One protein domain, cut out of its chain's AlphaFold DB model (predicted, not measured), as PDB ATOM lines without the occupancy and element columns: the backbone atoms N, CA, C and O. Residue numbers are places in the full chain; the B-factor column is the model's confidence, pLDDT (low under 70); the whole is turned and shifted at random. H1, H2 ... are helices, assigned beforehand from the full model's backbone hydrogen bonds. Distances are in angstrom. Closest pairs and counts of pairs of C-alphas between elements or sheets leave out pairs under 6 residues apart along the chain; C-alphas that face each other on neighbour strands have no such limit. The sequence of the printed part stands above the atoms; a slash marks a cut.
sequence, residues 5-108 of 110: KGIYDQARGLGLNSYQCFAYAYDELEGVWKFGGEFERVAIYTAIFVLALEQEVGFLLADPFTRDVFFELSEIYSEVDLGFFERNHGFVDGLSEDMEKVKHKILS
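What this domain is: This is residues 5 to 108 of the 110 residues of an uncharacterized protein of Chromobacterium haemolyticum (UniProt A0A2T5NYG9). The longest helix, H3, makes the core; H2 folds back side by side with it, and H1 folds back in turn on H2, away from the core. H6 crosses H3 away from H2, H4 reaches H3 with residues 73 to 77, and the short H5 lies at one far end of the long axis, touching no helix. The printed part has 104 residues with six named helices, H1 to H6 in order along the chain, and no named strand: the class is all helix. The whole is compact, with a radius of gyration of the C-alphas of 13.6 A, yet elongated in outline, spanning 42 by 27 by 23 A.

How they stand to each other: Start at the first printed residue, in H1, residues 5 to 13. It touches H2, residues 18 to 33, and the closest C-alphas, those of Ala 11 and Cys 21, are 5.1 A apart. The two form a helical hairpin, running opposite ways at a steep tilt of 44 degrees. Look near residue 27 for a kink of 26 degrees in H2. H2 next forms a helical hairpin with H3, residues 38 to 54, which runs the opposite way at a shallow tilt of 8 degrees. Their closest C-alphas are those of Trp 33 and Arg 41, 5.0 A apart. H3 is the hub, touching three other helices: H2, H4, residues 64 to 79, and H6, residues 95 to 107. H3 touches H4 with residues 41 to 45 alone, and H4 touches H3 with residues 73 to 77 alone; the closest C-alphas, those of Val 42 and Ile 76, are 6.5 A apart. These two run opposite ways at a steep tilt of 47 degrees. H2 and H4 are near each other. Further on, H5, residues 82 to 87, is close to H3 but not clearly touching, with the C-alphas of Phe 39 and Phe 84, the closest, 7.9 A apart. H6 touches H3 at a steep tilt of 58 degrees, the same way, and the closest C-alphas are those of Thr 46 and Met 99, 5.8 A apart. H4 and H6 only just touch, with 3 pairs of C-alphas within 8 A, the closest being those of Phe 70 and Leu 107 at 7.2 A. Helix packing is mostly crossed, the helices that touch standing mostly at steep tilts to each other: of 5 pairs of helices that touch, 1 is at a shallow tilt. Among the pairs that stay apart are H1 and H6, and H2 and H6. In H1, H3, H4, H5 and H6 every O i to N i+4 pair is within hydrogen-bond range; in H2 it is 10 of 12.

Where its parts are: Find C-alpha 5 at (140.612, 217.408, 129.894), where H1 begins its nine residues. H2 measures 21.8 A from C-alpha 18 to C-alpha 33. Find C-alpha 38 at (134.362, 232.644, 143.227); from there H3 runs 24.6 A to C-alpha 54 at (145.556, 211.574, 137.379). H4 covers 23.3 A from C-alpha 64 to C-alpha 79, and H5 has six residues. H6 covers 16.5 A and ends at C-alpha 107, (149.821, 221.315, 149.295).

The domain as a whole: The C-alphas of Gly 15 and Gly 83, the two farthest apart, are 42.3 A from each other. The printed part, residues 5 to 108, has no cut. No link is long: those from H1 to H2, H2 to H3 and H4 to H5 are tight, and those from H3 to H4 and H5 to H6 are short. The mean pLDDT of the printed part is 88.2; look for low confidence, under 70, at residues 90 to 92, between H5 and H6.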
ATOM      1  N   LYS A   5     140.122 218.602 130.591       86.62
ATOM      2  CA  LYS A   5     140.612 217.408 129.894       86.62
ATOM      3  C   LYS A   5     140.751 217.625 128.386       86.62
ATOM      4  O   LYS A   5     141.730 217.176 127.806       86.62
ATOM      5  N   GLY A   6     139.812 218.328 127.753       88.38
ATOM      6  CA  GLY A   6     139.884 218.638 126.321       88.38
ATOM      7  C   GLY A   6     141.107 219.480 125.948       88.38
ATOM      8  O   GLY A   6     141.792 219.155 124.979       88.38
ATOM      9  N   ILE A   7     141.417 220.513 126.737       87.88
ATOM     10  CA  ILE A   7     142.613 221.348 126.531       87.88
ATOM     11  C   ILE A   7     143.890 220.530 126.766       87.88
ATOM     12  O   ILE A   7     144.830 220.591 125.976       87.88
ATOM     13  N   TYR A   8     143.910 219.712 127.818       90.94
ATOM     14  CA  TYR A   8     145.041 218.834 128.102       90.94
ATOM     15  C   TYR A   8     145.282 217.811 126.978       90.94
ATOM     16  O   TYR A   8     146.417 217.608 126.545       90.94
ATOM     17  N   ASP A   9     144.220 217.185 126.464       91.00
ATOM     18  CA  ASP A   9     144.290 216.226 125.358       91.00
ATOM     19  C   ASP A   9     144.780 216.905 124.062       91.00
ATOM     20  O   ASP A   9     145.547 216.306 123.304       91.00
ATOM     21  N   GLN A  10     144.415 218.173 123.829       91.69
ATOM     22  CA  GLN A  10     144.954 218.978 122.727       91.69
ATOM     23  C   GLN A  10     146.466 219.192 122.872       91.69
ATOM     24  O   GLN A  10     147.207 218.926 121.925       91.69
ATOM     25  N   ALA A  11     146.936 219.612 124.052       92.56
ATOM     26  CA  ALA A  11     148.361 219.778 124.347       92.56
ATOM     27  C   ALA A  11     149.142 218.473 124.134       92.56
ATOM     28  O   ALA A  11     150.208 218.456 123.511       92.56
ATOM     29  N   ARG A  12     148.567 217.348 124.565       91.69
ATOM     30  CA  ARG A  12     149.139 216.015 124.353       91.69
ATOM     31  C   ARG A  12     149.225 215.656 122.868       91.69
ATOM     32  O   ARG A  12     150.224 215.085 122.437       91.69
ATOM     33  N   GLY A  13     148.218 216.025 122.075       93.19
ATOM     34  CA  GLY A  13     148.218 215.871 120.617       93.19
ATOM     35  C   GLY A  13     149.338 216.646 119.909       93.19
ATOM     36  O   GLY A  13     149.762 216.245 118.827       93.19
ATOM     37  N   LEU A  14     149.865 217.703 120.536       93.31
ATOM     38  CA  LEU A  14     151.033 218.459 120.066       93.31
ATOM     39  C   LEU A  14     152.378 217.821 120.465       93.31
ATOM     40  O   LEU A  14     153.433 218.353 120.124       93.31
ATOM     41  N   GLY A  15     152.362 216.683 121.169       93.69
ATOM     42  CA  GLY A  15     153.566 215.973 121.610       93.69
ATOM     43  C   GLY A  15     154.195 216.524 122.894       93.69
ATOM     44  O   GLY A  15     155.350 216.210 123.181       93.69
ATOM     45  N   LEU A  16     153.461 217.338 123.658       94.75
ATOM     46  CA  LEU A  16     153.913 217.868 124.945       94.75
ATOM     47  C   LEU A  16     153.940 216.774 126.026       94.75
ATOM     48  O   LEU A  16     153.143 215.832 126.008       94.75
ATOM     49  N   ASN A  17     154.875 216.890 126.973       93.94
ATOM     50  CA  ASN A  17     154.924 215.999 128.138       93.94
ATOM     51  C   ASN A  17     153.868 216.386 129.193       93.94
ATOM     52  O   ASN A  17     153.290 217.467 129.121       93.94
ATOM     53  N   SER A  18     153.639 215.540 130.203       93.62
ATOM     54  CA  SER A  18     152.557 215.757 131.177       93.62
ATOM     55  C   SER A  18     152.627 217.105 131.905       93.62
ATOM     56  O   SER A  18     151.588 217.721 132.140       93.62
ATOM     57  N   TYR A  19     153.836 217.575 132.231       93.88
ATOM     58  CA  TYR A  19     154.054 218.869 132.879       93.88
ATOM     59  C   TYR A  19     153.741 220.038 131.940       93.88
ATOM     60  O   TYR A  19     153.059 220.985 132.316       93.88
ATOM     61  N   GLN A  20     154.181 219.942 130.687       94.38
ATOM     62  CA  GLN A  20     153.886 220.936 129.657       94.38
ATOM     63  C   GLN A  20     152.397 220.972 129.305       94.38
ATOM     64  O   GLN A  20     151.854 222.050 129.091       94.38
ATOM     65  N   CYS A  21     151.718 219.822 129.279       94.75
ATOM     66  CA  CYS A  21     150.270 219.759 129.100       94.75
ATOM     67  C   CYS A  21     149.526 220.426 130.259       94.75
ATOM     68  O   CYS A  21     148.542 221.122 130.024       94.75
ATOM     69  N   PHE A  22     150.005 220.240 131.494       94.56
ATOM     70  CA  PHE A  22     149.472 220.947 132.654       94.56
ATOM     71  C   PHE A  22     149.662 222.459 132.517       94.56
ATOM     72  O   PHE A  22     148.680 223.186 132.612       94.56
ATOM     73  N   ALA A  23     150.882 222.924 132.233       93.62
ATOM     74  CA  ALA A  23     151.166 224.350 132.080       93.62
ATOM     75  C   ALA A  23     150.339 224.985 130.951       93.62
ATOM     76  O   ALA A  23     149.732 226.031 131.142       93.62
ATOM     77  N   TYR A  24     150.224 224.299 129.810       93.06
ATOM     78  CA  TYR A  24     149.384 224.741 128.696       93.06
ATOM     79  C   TYR A  24     147.909 224.851 129.100       93.06
ATOM     80  O   TYR A  24     147.266 225.864 128.847       93.06
ATOM     81  N   ALA A  25     147.365 223.818 129.752       92.81
ATOM     82  CA  ALA A  25     145.983 223.848 130.213       92.81
ATOM     83  C   ALA A  25     145.749 224.936 131.266       92.81
ATOM     84  O   ALA A  25     144.678 225.537 131.284       92.81
ATOM     85  N   TYR A  26     146.741 225.192 132.115       92.56
ATOM     86  CA  TYR A  26     146.681 226.219 133.142       92.56
ATOM     87  C   TYR A  26     146.595 227.614 132.518       92.56
ATOM     88  O   TYR A  26     145.654 228.343 132.815       92.56
ATOM     89  N   ASP A  27     147.488 227.935 131.580       90.94
ATOM     90  CA  ASP A  27     147.505 229.228 130.886       90.94
ATOM     91  C   ASP A  27     146.219 229.477 130.078       90.94
ATOM     92  O   ASP A  27     145.638 230.562 130.133       90.94
ATOM     93  N   GLU A  28     145.725 228.468 129.352       89.44
ATOM     94  CA  GLU A  28     144.487 228.583 128.561       89.44
ATOM     95  C   GLU A  28     143.254 228.834 129.441       89.44
ATOM     96  O   GLU A  28     142.316 229.535 129.046       89.44
ATOM     97  N   LEU A  29     143.238 228.263 130.646       87.31
ATOM     98  CA  LEU A  29     142.142 228.436 131.595       87.31
ATOM     99  C   LEU A  29     142.300 229.691 132.460       87.31
ATOM    100  O   LEU A  29     141.295 230.186 132.980       87.31
ATOM    101  N   GLU A  30     143.507 230.258 132.539       84.12
ATOM    102  CA  GLU A  30     143.798 231.475 133.294       84.12
ATOM    103  C   GLU A  30     142.891 232.633 132.881       84.12
ATOM    104  O   GLU A  30     142.280 233.304 133.717       84.12
ATOM    105  N   GLY A  31     142.713 232.809 131.571       76.88
ATOM    106  CA  GLY A  31     141.815 233.820 131.022       76.88
ATOM    107  C   GLY A  31     140.339 233.584 131.354       76.88
ATOM    108  O   GLY A  31     139.560 234.531 131.373       76.88
ATOM    109  N   VAL A  32     139.936 232.344 131.635       76.31
ATOM    110  CA  VAL A  32     138.539 231.985 131.921       76.31
ATOM    111  C   VAL A  32     138.200 232.273 133.379       76.31
ATOM    112  O   VAL A  32     137.158 232.867 133.655       76.31
ATOM    113  N   TRP A  33     139.068 231.887 134.318       80.12
ATOM    114  CA  TRP A  33     138.799 232.078 135.746       80.12
ATOM    115  C   TRP A  33     139.215 233.448 136.279       80.12
ATOM    116  O   TRP A  33     138.616 233.893 137.253       80.12
ATOM    117  N   LYS A  34     140.170 234.164 135.655       76.62
ATOM    118  CA  LYS A  34     140.549 235.530 136.091       76.62
ATOM    119  C   LYS A  34     139.368 236.500 136.089       76.62
ATOM    120  O   LYS A  34     139.373 237.471 136.838       76.62
ATOM    121  N   PHE A  35     138.369 236.235 135.251       73.56
ATOM    122  CA  PHE A  35     137.144 237.026 135.145       73.56
ATOM    123  C   PHE A  35     135.892 236.261 135.606       73.56
ATOM    124  O   PHE A  35     134.780 236.766 135.449       73.56
ATOM    125  N   GLY A  36     136.062 235.045 136.136       77.00
ATOM    126  CA  GLY A  36     134.981 234.208 136.655       77.00
ATOM    127  C   GLY A  36     134.559 234.597 138.075       77.00
ATOM    128  O   GLY A  36     135.218 235.399 138.739       77.00
ATOM    129  N   GLY A  37     133.447 234.028 138.545       85.19
ATOM    130  CA  GLY A  37     133.040 234.131 139.942       85.19
ATOM    131  C   GLY A  37     133.880 233.236 140.858       85.19
ATOM    132  O   GLY A  37     134.670 232.401 140.413       85.19
ATOM    133  N   GLU A  38     133.689 233.413 142.167       87.50
ATOM    134  CA  GLU A  38     134.362 232.644 143.227       87.50
ATOM    135  C   GLU A  38     134.231 231.125 143.000       87.50
ATOM    136  O   GLU A  38     135.219 230.393 143.051       87.50
ATOM    137  N   PHE A  39     133.023 230.652 142.672       87.81
ATOM    138  CA  PHE A  39     132.765 229.236 142.420       87.81
ATOM    139  C   PHE A  39     133.510 228.714 141.190       87.81
ATOM    140  O   PHE A  39     134.177 227.683 141.280       87.81
ATOM    141  N   GLU A  40     133.433 229.411 140.051       86.81
ATOM    142  CA  GLU A  40     134.122 228.979 138.834       86.81
ATOM    143  C   GLU A  40     135.635 228.919 139.044       86.81
ATOM    144  O   GLU A  40     136.276 227.967 138.598       86.81
ATOM    145  N   ARG A  41     136.204 229.887 139.770       89.38
ATOM    146  CA  ARG A  41     137.631 229.899 140.107       89.38
ATOM    147  C   ARG A  41     138.020 228.653 140.901       89.38
ATOM    148  O   ARG A  41     138.917 227.925 140.480       89.38
ATOM    149  N   VAL A  42     137.315 228.351 141.991       91.19
ATOM    150  CA  VAL A  42     137.590 227.164 142.822       91.19
ATOM    151  C   VAL A  42     137.408 225.873 142.026       91.19
ATOM    152  O   VAL A  42     138.270 224.991 142.074       91.19
ATOM    153  N   ALA A  43     136.319 225.755 141.266       90.00
ATOM    154  CA  ALA A  43     136.005 224.554 140.501       90.00
ATOM    155  C   ALA A  43     137.052 224.269 139.416       90.00
ATOM    156  O   ALA A  43     137.498 223.130 139.282       90.00
ATOM    157  N   ILE A  44     137.480 225.287 138.661       89.94
ATOM    158  CA  ILE A  44     138.433 225.075 137.569       89.94
ATOM    159  C   ILE A  44     139.841 224.788 138.112       89.94
ATOM    160  O   ILE A  44     140.484 223.858 137.617       89.94
ATOM    161  N   TYR A  45     140.300 225.498 139.154       91.88
ATOM    162  CA  TYR A  45     141.575 225.158 139.807       91.88
ATOM    163  C   TYR A  45     141.528 223.736 140.363       91.88
ATOM    164  O   TYR A  45     142.414 222.930 140.098       91.88
ATOM    165  N   THR A  46     140.463 223.359 141.063       92.75
ATOM    166  CA  THR A  46     140.363 221.993 141.590       92.75
ATOM    167  C   THR A  46     140.427 220.961 140.458       92.75
ATOM    168  O   THR A  46     141.217 220.019 140.520       92.75
ATOM    169  N   ALA A  47     139.680 221.179 139.372       92.06
ATOM    170  CA  ALA A  47     139.645 220.271 138.232       92.06
ATOM    171  C   ALA A  47     141.002 220.125 137.523       92.06
ATOM    172  O   ALA A  47     141.362 219.014 137.128       92.06
ATOM    173  N   ILE A  48     141.768 221.210 137.347       93.44
ATOM    174  CA  ILE A  48     143.070 221.121 136.669       93.44
ATOM    175  C   ILE A  48     144.101 220.368 137.516       93.44
ATOM    176  O   ILE A  48     144.880 219.580 136.980       93.44
ATOM    177  N   PHE A  49     144.073 220.542 138.839       94.38
ATOM    178  CA  PHE A  49     144.981 219.834 139.737       94.38
ATOM    179  C   PHE A  49     144.589 218.369 139.946       94.38
ATOM    180  O   PHE A  49     145.476 217.522 140.032       94.38
ATOM    181  N   VAL A  50     143.295 218.033 139.954       94.31
ATOM    182  CA  VAL A  50     142.852 216.628 139.895       94.31
ATOM    183  C   VAL A  50     143.375 215.963 138.627       94.31
ATOM    184  O   VAL A  50     143.994 214.905 138.707       94.31
ATOM    185  N   LEU A  51     143.220 216.610 137.470       93.00
ATOM    186  CA  LEU A  51     143.745 216.081 136.213       93.00
ATOM    187  C   LEU A  51     145.272 215.922 136.252       93.00
ATOM    188  O   LEU A  51     145.802 214.923 135.774       93.00
ATOM    189  N   ALA A  52     145.993 216.870 136.854       93.44
ATOM    190  CA  ALA A  52     147.439 216.764 137.030       93.44
ATOM    191  C   ALA A  52     147.836 215.543 137.877       93.44
ATOM    192  O   ALA A  52     148.790 214.842 137.534       93.44
ATOM    193  N   LEU A  53     147.085 215.256 138.947       92.94
ATOM    194  CA  LEU A  53     147.279 214.064 139.775       92.94
ATOM    195  C   LEU A  53     146.997 212.775 138.993       92.94
ATOM    196  O   LEU A  53     147.788 211.838 139.066       92.94
ATOM    197  N   GLU A  54     145.911 212.729 138.217       93.06
ATOM    198  CA  GLU A  54     145.556 211.574 137.379       93.06
ATOM    199  C   GLU A  54     146.588 211.284 136.283       93.06
ATOM    200  O   GLU A  54     146.765 210.135 135.883       93.06
ATOM    201  N   GLN A  55     147.264 212.321 135.781       91.38
ATOM    202  CA  GLN A  55     148.313 212.205 134.763       91.38
ATOM    203  C   GLN A  55     149.727 212.100 135.358       91.38
ATOM    204  O   GLN A  55     150.704 212.202 134.611       91.38
ATOM    205  N   GLU A  56     149.834 211.911 136.679       91.69
ATOM    206  CA  GLU A  56     151.092 211.764 137.423       91.69
ATOM    207  C   GLU A  56     152.097 212.892 137.125       91.69
ATOM    208  O   GLU A  56     153.295 212.667 136.932       91.69
ATOM    209  N   VAL A  57     151.609 214.135 137.050       92.88
ATOM    210  CA  VAL A  57     152.456 215.303 136.782       92.88
ATOM    211  C   VAL A  57     153.485 215.471 137.905       92.88
ATOM    212  O   VAL A  57     153.144 215.688 139.066       92.88
ATOM    213  N   GLY A  58     154.767 215.396 137.542       90.38
ATOM    214  CA  GLY A  58     155.882 215.625 138.458       90.38
ATOM    215  C   GLY A  58     156.131 217.114 138.678       90.38
ATOM    216  O   GLY A  58     156.833 217.742 137.888       90.38
ATOM    217  N   PHE A  59     155.575 217.670 139.752       90.12
ATOM    218  CA  PHE A  59     155.819 219.052 140.163       90.12
ATOM    219  C   PHE A  59     157.191 219.208 140.826       90.12
ATOM    220  O   PHE A  59     157.562 218.433 141.708       90.12
ATOM    221  N   LEU A  60     157.948 220.230 140.420       86.94
ATOM    222  CA  LEU A  60     159.266 220.535 140.978       86.94
ATOM    223  C   LEU A  60     159.198 221.858 141.735       86.94
ATOM    224  O   LEU A  60     159.124 222.911 141.119       86.94
ATOM    225  N   LEU A  61     159.310 221.839 143.066       82.38
ATOM    226  CA  LEU A  61     159.268 223.069 143.877       82.38
ATOM    227  C   LEU A  61     160.416 224.050 143.592       82.38
ATOM    228  O   LEU A  61     160.340 225.219 143.957       82.38
ATOM    229  N   ALA A  62     161.499 223.591 142.961       87.75
ATOM    230  CA  ALA A  62     162.564 224.475 142.497       87.75
ATOM    231  C   ALA A  62     162.157 225.282 141.250       87.75
ATOM    232  O   ALA A  62     162.774 226.311 140.972       87.75
ATOM    233  N   ASP A  63     161.144 224.827 140.509       90.38
ATOM    234  CA  ASP A  63     160.636 225.522 139.337       90.38
ATOM    235  C   ASP A  63     159.758 226.715 139.755       90.38
ATOM    236  O   ASP A  63     158.797 226.534 140.511       90.38
ATOM    237  N   PRO A  64     160.062 227.948 139.301       92.25
ATOM    238  CA  PRO A  64     159.266 229.127 139.627       92.25
ATOM    239  C   PRO A  64     157.784 228.976 139.288       92.25
ATOM    240  O   PRO A  64     156.960 229.276 140.144       92.25
ATOM    241  N   PHE A  65     157.451 228.415 138.121       91.88
ATOM    242  CA  PHE A  65     156.058 228.231 137.711       91.88
ATOM    243  C   PHE A  65     155.290 227.324 138.682       91.88
ATOM    244  O   PHE A  65     154.213 227.692 139.137       91.88
ATOM    245  N   THR A  66     155.861 226.179 139.079       92.19
ATOM    246  CA  THR A  66     155.228 225.300 140.083       92.19
ATOM    247  C   THR A  66     154.941 226.049 141.388       92.19
ATOM    248  O   THR A  66     153.862 225.896 141.960       92.19
ATOM    249  N   ARG A  67     155.888 226.867 141.870       91.44
ATOM    250  CA  ARG A  67     155.701 227.628 143.116       91.44
ATOM    251  C   ARG A  67     154.588 228.659 143.003       91.44
ATOM    252  O   ARG A  67     153.774 228.739 143.917       91.44
ATOM    253  N   ASP A  68     154.556 229.408 141.907       91.94
ATOM    254  CA  ASP A  68     153.555 230.453 141.683       91.94
ATOM    255  C   ASP A  68     152.152 229.833 141.631       91.94
ATOM    256  O   ASP A  68     151.254 230.228 142.372       91.94
ATOM    257  N   VAL A  69     152.000 228.747 140.871       92.44
ATOM    258  CA  VAL A  69     150.730 228.024 140.723       92.44
ATOM    259  C   VAL A  69     150.257 227.399 142.045       92.44
ATOM    260  O   VAL A  69     149.059 227.382 142.335       92.44
ATOM    261  N   PHE A  70     151.172 226.913 142.889       93.31
ATOM    262  CA  PHE A  70     150.826 226.385 144.217       93.31
ATOM    263  C   PHE A  70     150.452 227.489 145.206       93.31
ATOM    264  O   PHE A  70     149.564 227.292 146.042       93.31
ATOM    265  N   PHE A  71     151.122 228.639 145.126       91.62
ATOM    266  CA  PHE A  71     150.789 229.809 145.928       91.62
ATOM    267  C   PHE A  71     149.374 230.290 145.599       91.62
ATOM    268  O   PHE A  71     148.545 230.383 146.501       91.62
ATOM    269  N   GLU A  72     149.055 230.455 144.316       91.81
ATOM    270  CA  GLU A  72     147.713 230.843 143.879       91.81
ATOM    271  C   GLU A  72     146.638 229.835 144.295       91.81
ATOM    272  O   GLU A  72     145.579 230.222 144.788       91.81
ATOM    273  N   LEU A  73     146.906 228.534 144.141       92.56
ATOM    274  CA  LEU A  73     145.990 227.488 144.597       92.56
ATOM    275  C   LEU A  73     145.723 227.599 146.106       92.56
ATOM    276  O   LEU A  73     144.584 227.438 146.550       92.56
ATOM    277  N   SER A  74     146.765 227.874 146.894       91.69
ATOM    278  CA  SER A  74     146.653 228.034 148.346       91.69
ATOM    279  C   SER A  74     145.816 229.257 148.717       91.69
ATOM    280  O   SER A  74     144.969 229.159 149.603       91.69
ATOM    281  N   GLU A  75     146.010 230.384 148.024       91.31
ATOM    282  CA  GLU A  75     145.191 231.586 148.209       91.31
ATOM    283  C   GLU A  75     143.721 231.304 147.888       91.31
ATOM    284  O   GLU A  75     142.853 231.574 148.716       91.31
ATOM    285  N   ILE A  76     143.435 230.655 146.758       90.81
ATOM    286  CA  ILE A  76     142.064 230.305 146.353       90.81
ATOM    287  C   ILE A  76     141.393 229.403 147.380       90.81
ATOM    288  O   ILE A  76     140.254 229.633 147.772       90.81
ATOM    289  N   TYR A  77     142.087 228.367 147.849       91.94
ATOM    290  CA  TYR A  77     141.517 227.456 148.839       91.94
ATOM    291  C   TYR A  77     141.341 228.107 150.211       91.94
ATOM    292  O   TYR A  77     140.506 227.640 150.984       91.94
ATOM    293  N   SER A  78     142.089 229.171 150.518       89.81
ATOM    294  CA  SER A  78     141.917 229.939 151.756       89.81
ATOM    295  C   SER A  78     140.647 230.797 151.763       89.81
ATOM    296  O   SER A  78     140.130 231.101 152.836       89.81
ATOM    297  N   GLU A  79     140.119 231.139 150.584       86.12
ATOM    298  CA  GLU A  79     138.855 231.871 150.418       86.12
ATOM    299  C   GLU A  79     137.626 230.958 150.627       86.12
ATOM    300  O   GLU A  79     136.525 231.442 150.880       86.12
ATOM    301  N   VAL A  80     137.802 229.631 150.574       88.88
ATOM    302  CA  VAL A  80     136.703 228.660 150.680       88.88
ATOM    303  C   VAL A  80     136.370 228.344 152.139       88.88
ATOM    304  O   VAL A  80     137.117 227.651 152.834       88.88
ATOM    305  N   ASP A  81     135.196 228.791 152.583       86.94
ATOM    306  CA  ASP A  81     134.635 228.518 153.908       86.94
ATOM    307  C   ASP A  81     133.369 227.634 153.855       86.94
ATOM    308  O   ASP A  81     132.946 227.155 152.805       86.94
ATOM    309  N   LEU A  82     132.741 227.382 155.010       81.75
ATOM    310  CA  LEU A  82     131.468 226.647 155.052       81.75
ATOM    311  C   LEU A  82     130.361 227.375 154.271       81.75
ATOM    312  O   LEU A  82     129.557 226.733 153.594       81.75
ATOM    313  N   GLY A  83     130.359 228.710 154.307       84.81
ATOM    314  CA  GLY A  83     129.404 229.532 153.576       84.81
ATOM    315  C   GLY A  83     129.532 229.383 152.059       84.81
ATOM    316  O   GLY A  83     128.525 229.466 151.359       84.81
ATOM    317  N   PHE A  84     130.733 229.136 151.530       88.81
ATOM    318  CA  PHE A  84     130.953 228.849 150.112       88.81
ATOM    319  C   PHE A  84     130.141 227.631 149.660       88.81
ATOM    320  O   PHE A  84     129.438 227.698 148.650       88.81
ATOM    321  N   PHE A  85     130.187 226.532 150.418       85.44
ATOM    322  CA  PHE A  85     129.457 225.311 150.072       85.44
ATOM    323  C   PHE A  85     127.946 225.473 150.240       85.44
ATOM    324  O   PHE A  85     127.185 224.985 149.408       85.44
ATOM    325  N   GLU A  86     127.499 226.217 151.253       84.62
ATOM    326  CA  GLU A  86     126.078 226.533 151.446       84.62
ATOM    327  C   GLU A  86     125.507 227.354 150.281       84.62
ATOM    328  O   GLU A  86     124.427 227.045 149.773       84.62
ATOM    329  N   ARG A  87     126.245 228.368 149.806       85.62
ATOM    330  CA  ARG A  87     125.837 229.213 148.667       85.62
ATOM    331  C   ARG A  87     125.806 228.449 147.343       85.62
ATOM    332  O   ARG A  87     125.005 228.783 146.474       85.62
ATOM    333  N   ASN A  88     126.655 227.431 147.195       82.44
ATOM    334  CA  ASN A  88     126.854 226.699 145.944       82.44
ATOM    335  C   ASN A  88     126.345 225.247 145.990       82.44
ATOM    336  O   ASN A  88     126.683 224.459 145.111       82.44
ATOM    337  N   HIS A  89     125.496 224.890 146.964       71.25
ATOM    338  CA  HIS A  89     125.059 223.511 147.248       71.25
ATOM    339  C   HIS A  89     124.503 222.739 146.025       71.25
ATOM    340  O   HIS A  89     124.518 221.511 146.005       71.25
ATOM    341  N   GLY A  90     124.021 223.428 144.983       66.38
ATOM    342  CA  GLY A  90     123.550 222.811 143.732       66.38
ATOM    343  C   GLY A  90     124.641 222.403 142.728       66.38
ATOM    344  O   GLY A  90     124.317 221.755 141.737       66.38
ATOM    345  N   PHE A  91     125.903 222.783 142.954       64.00
ATOM    346  CA  PHE A  91     127.017 222.618 142.005       64.00
ATOM    347  C   PHE A  91     128.278 221.979 142.617       64.00
ATOM    348  O   PHE A  91     129.270 221.799 141.918       64.00
ATOM    349  N   VAL A  92     128.259 221.652 143.913       65.31
ATOM    350  CA  VAL A  92     129.446 221.244 144.696       65.31
ATOM    351  C   VAL A  92     129.576 219.736 144.927       65.31
ATOM    352  O   VAL A  92     130.495 219.323 145.633       65.31
ATOM    353  N   ASP A  93     128.704 218.903 144.349       75.88
ATOM    354  CA  ASP A  93     128.810 217.443 144.488       75.88
ATOM    355  C   ASP A  93     130.189 216.960 144.000       75.88
ATOM    356  O   ASP A  93     130.554 217.134 142.839       75.88
ATOM    357  N   GLY A  94     130.977 216.388 144.915       82.56
ATOM    358  CA  GLY A  94     132.345 215.915 144.667       82.56
ATOM    359  C   GLY A  94     133.447 216.983 144.747       82.56
ATOM    360  O   GLY A  94     134.604 216.626 144.966       82.56
ATOM    361  N   LEU A  95     133.122 218.282 144.675       88.06
ATOM    362  CA  LEU A  95     134.129 219.354 144.691       88.06
ATOM    363  C   LEU A  95     134.915 219.382 146.007       88.06
ATOM    364  O   LEU A  95     136.136 219.497 145.990       88.06
ATOM    365  N   SER A  96     134.234 219.236 147.148       87.75
ATOM    366  CA  SER A  96     134.903 219.191 148.455       87.75
ATOM    367  C   SER A  96     135.886 218.021 148.550       87.75
ATOM    368  O   SER A  96     136.993 218.187 149.054       87.75
ATOM    369  N   GLU A  97     135.514 216.845 148.040       90.00
ATOM    370  CA  GLU A  97     136.383 215.664 148.052       90.00
ATOM    371  C   GLU A  97     137.615 215.868 147.172       90.00
ATOM    372  O   GLU A  97     138.729 215.526 147.566       90.00
ATOM    373  N   ASP A  98     137.430 216.450 145.990       92.81
ATOM    374  CA  ASP A  98     138.516 216.744 145.063       92.81
ATOM    375  C   ASP A  98     139.461 217.820 145.605       92.81
ATOM    376  O   ASP A  98     140.683 217.667 145.523       92.81
ATOM    377  N   MET A  99     138.925 218.855 146.256       92.56
ATOM    378  CA  MET A  99     139.734 219.846 146.963       92.56
ATOM    379  C   MET A  99     140.595 219.193 148.046       92.56
ATOM    380  O   MET A  99     141.790 219.477 148.122       92.56
ATOM    381  N   GLU A 100     140.030 218.300 148.860       90.88
ATOM    382  CA  GLU A 100     140.780 217.596 149.907       90.88
ATOM    383  C   GLU A 100     141.854 216.664 149.326       90.88
ATOM    384  O   GLU A 100     142.983 216.636 149.827       90.88
ATOM    385  N   LYS A 101     141.568 215.963 148.218       92.06
ATOM    386  CA  LYS A 101     142.580 215.174 147.491       92.06
ATOM    387  C   LYS A 101     143.748 216.054 147.049       92.06
ATOM    388  O   LYS A 101     144.904 215.702 147.293       92.06
ATOM    389  N   VAL A 102     143.454 217.202 146.434       92.94
ATOM    390  CA  VAL A 102     144.469 218.160 145.974       92.94
ATOM    391  C   VAL A 102     145.263 218.714 147.158       92.94
ATOM    392  O   VAL A 102     146.490 218.652 147.138       92.94
ATOM    393  N   LYS A 103     144.609 219.174 148.232       90.56
ATOM    394  CA  LYS A 103     145.290 219.668 149.444       90.56
ATOM    395  C   LYS A 103     146.258 218.636 150.011       90.56
ATOM    396  O   LYS A 103     147.402 218.968 150.323       90.56
ATOM    397  N   HIS A 104     145.823 217.385 150.130       88.75
ATOM    398  CA  HIS A 104     146.638 216.332 150.722       88.75
ATOM    399  C   HIS A 104     147.833 215.940 149.839       88.75
ATOM    400  O   HIS A 104     148.916 215.681 150.358       88.75
ATOM    401  N   LYS A 105     147.652 215.891 148.514       86.12
ATOM    402  CA  LYS A 105     148.681 215.410 147.577       86.12
ATOM    403  C   LYS A 105     149.625 216.488 147.058       86.12
ATOM    404  O   LYS A 105     150.762 216.165 146.741       86.12
ATOM    405  N   ILE A 106     149.156 217.727 146.964       83.94
ATOM    406  CA  ILE A 106     149.895 218.839 146.360       83.94
ATOM    407  C   ILE A 106     150.386 219.812 147.430       83.94
ATOM    408  O   ILE A 106     151.568 220.132 147.469       83.94
ATOM    409  N   LEU A 107     149.503 220.249 148.334       78.00
ATOM    410  CA  LEU A 107     149.821 221.315 149.295       78.00
ATOM    411  C   LEU A 107     150.423 220.804 150.614       78.00
ATOM    412  O   LEU A 107     151.146 221.536 151.279       78.00
ATOM    413  N   SER A 108     150.147 219.554 151.001       70.88
ATOM    414  CA  SER A 108     150.643 218.950 152.256       70.88
ATOM    415  C   SER A 108     151.891 218.071 152.079       70.88
ATOM    416  O   SER A 108     152.401 217.542 153.063       70.88
TER     417      SER A 108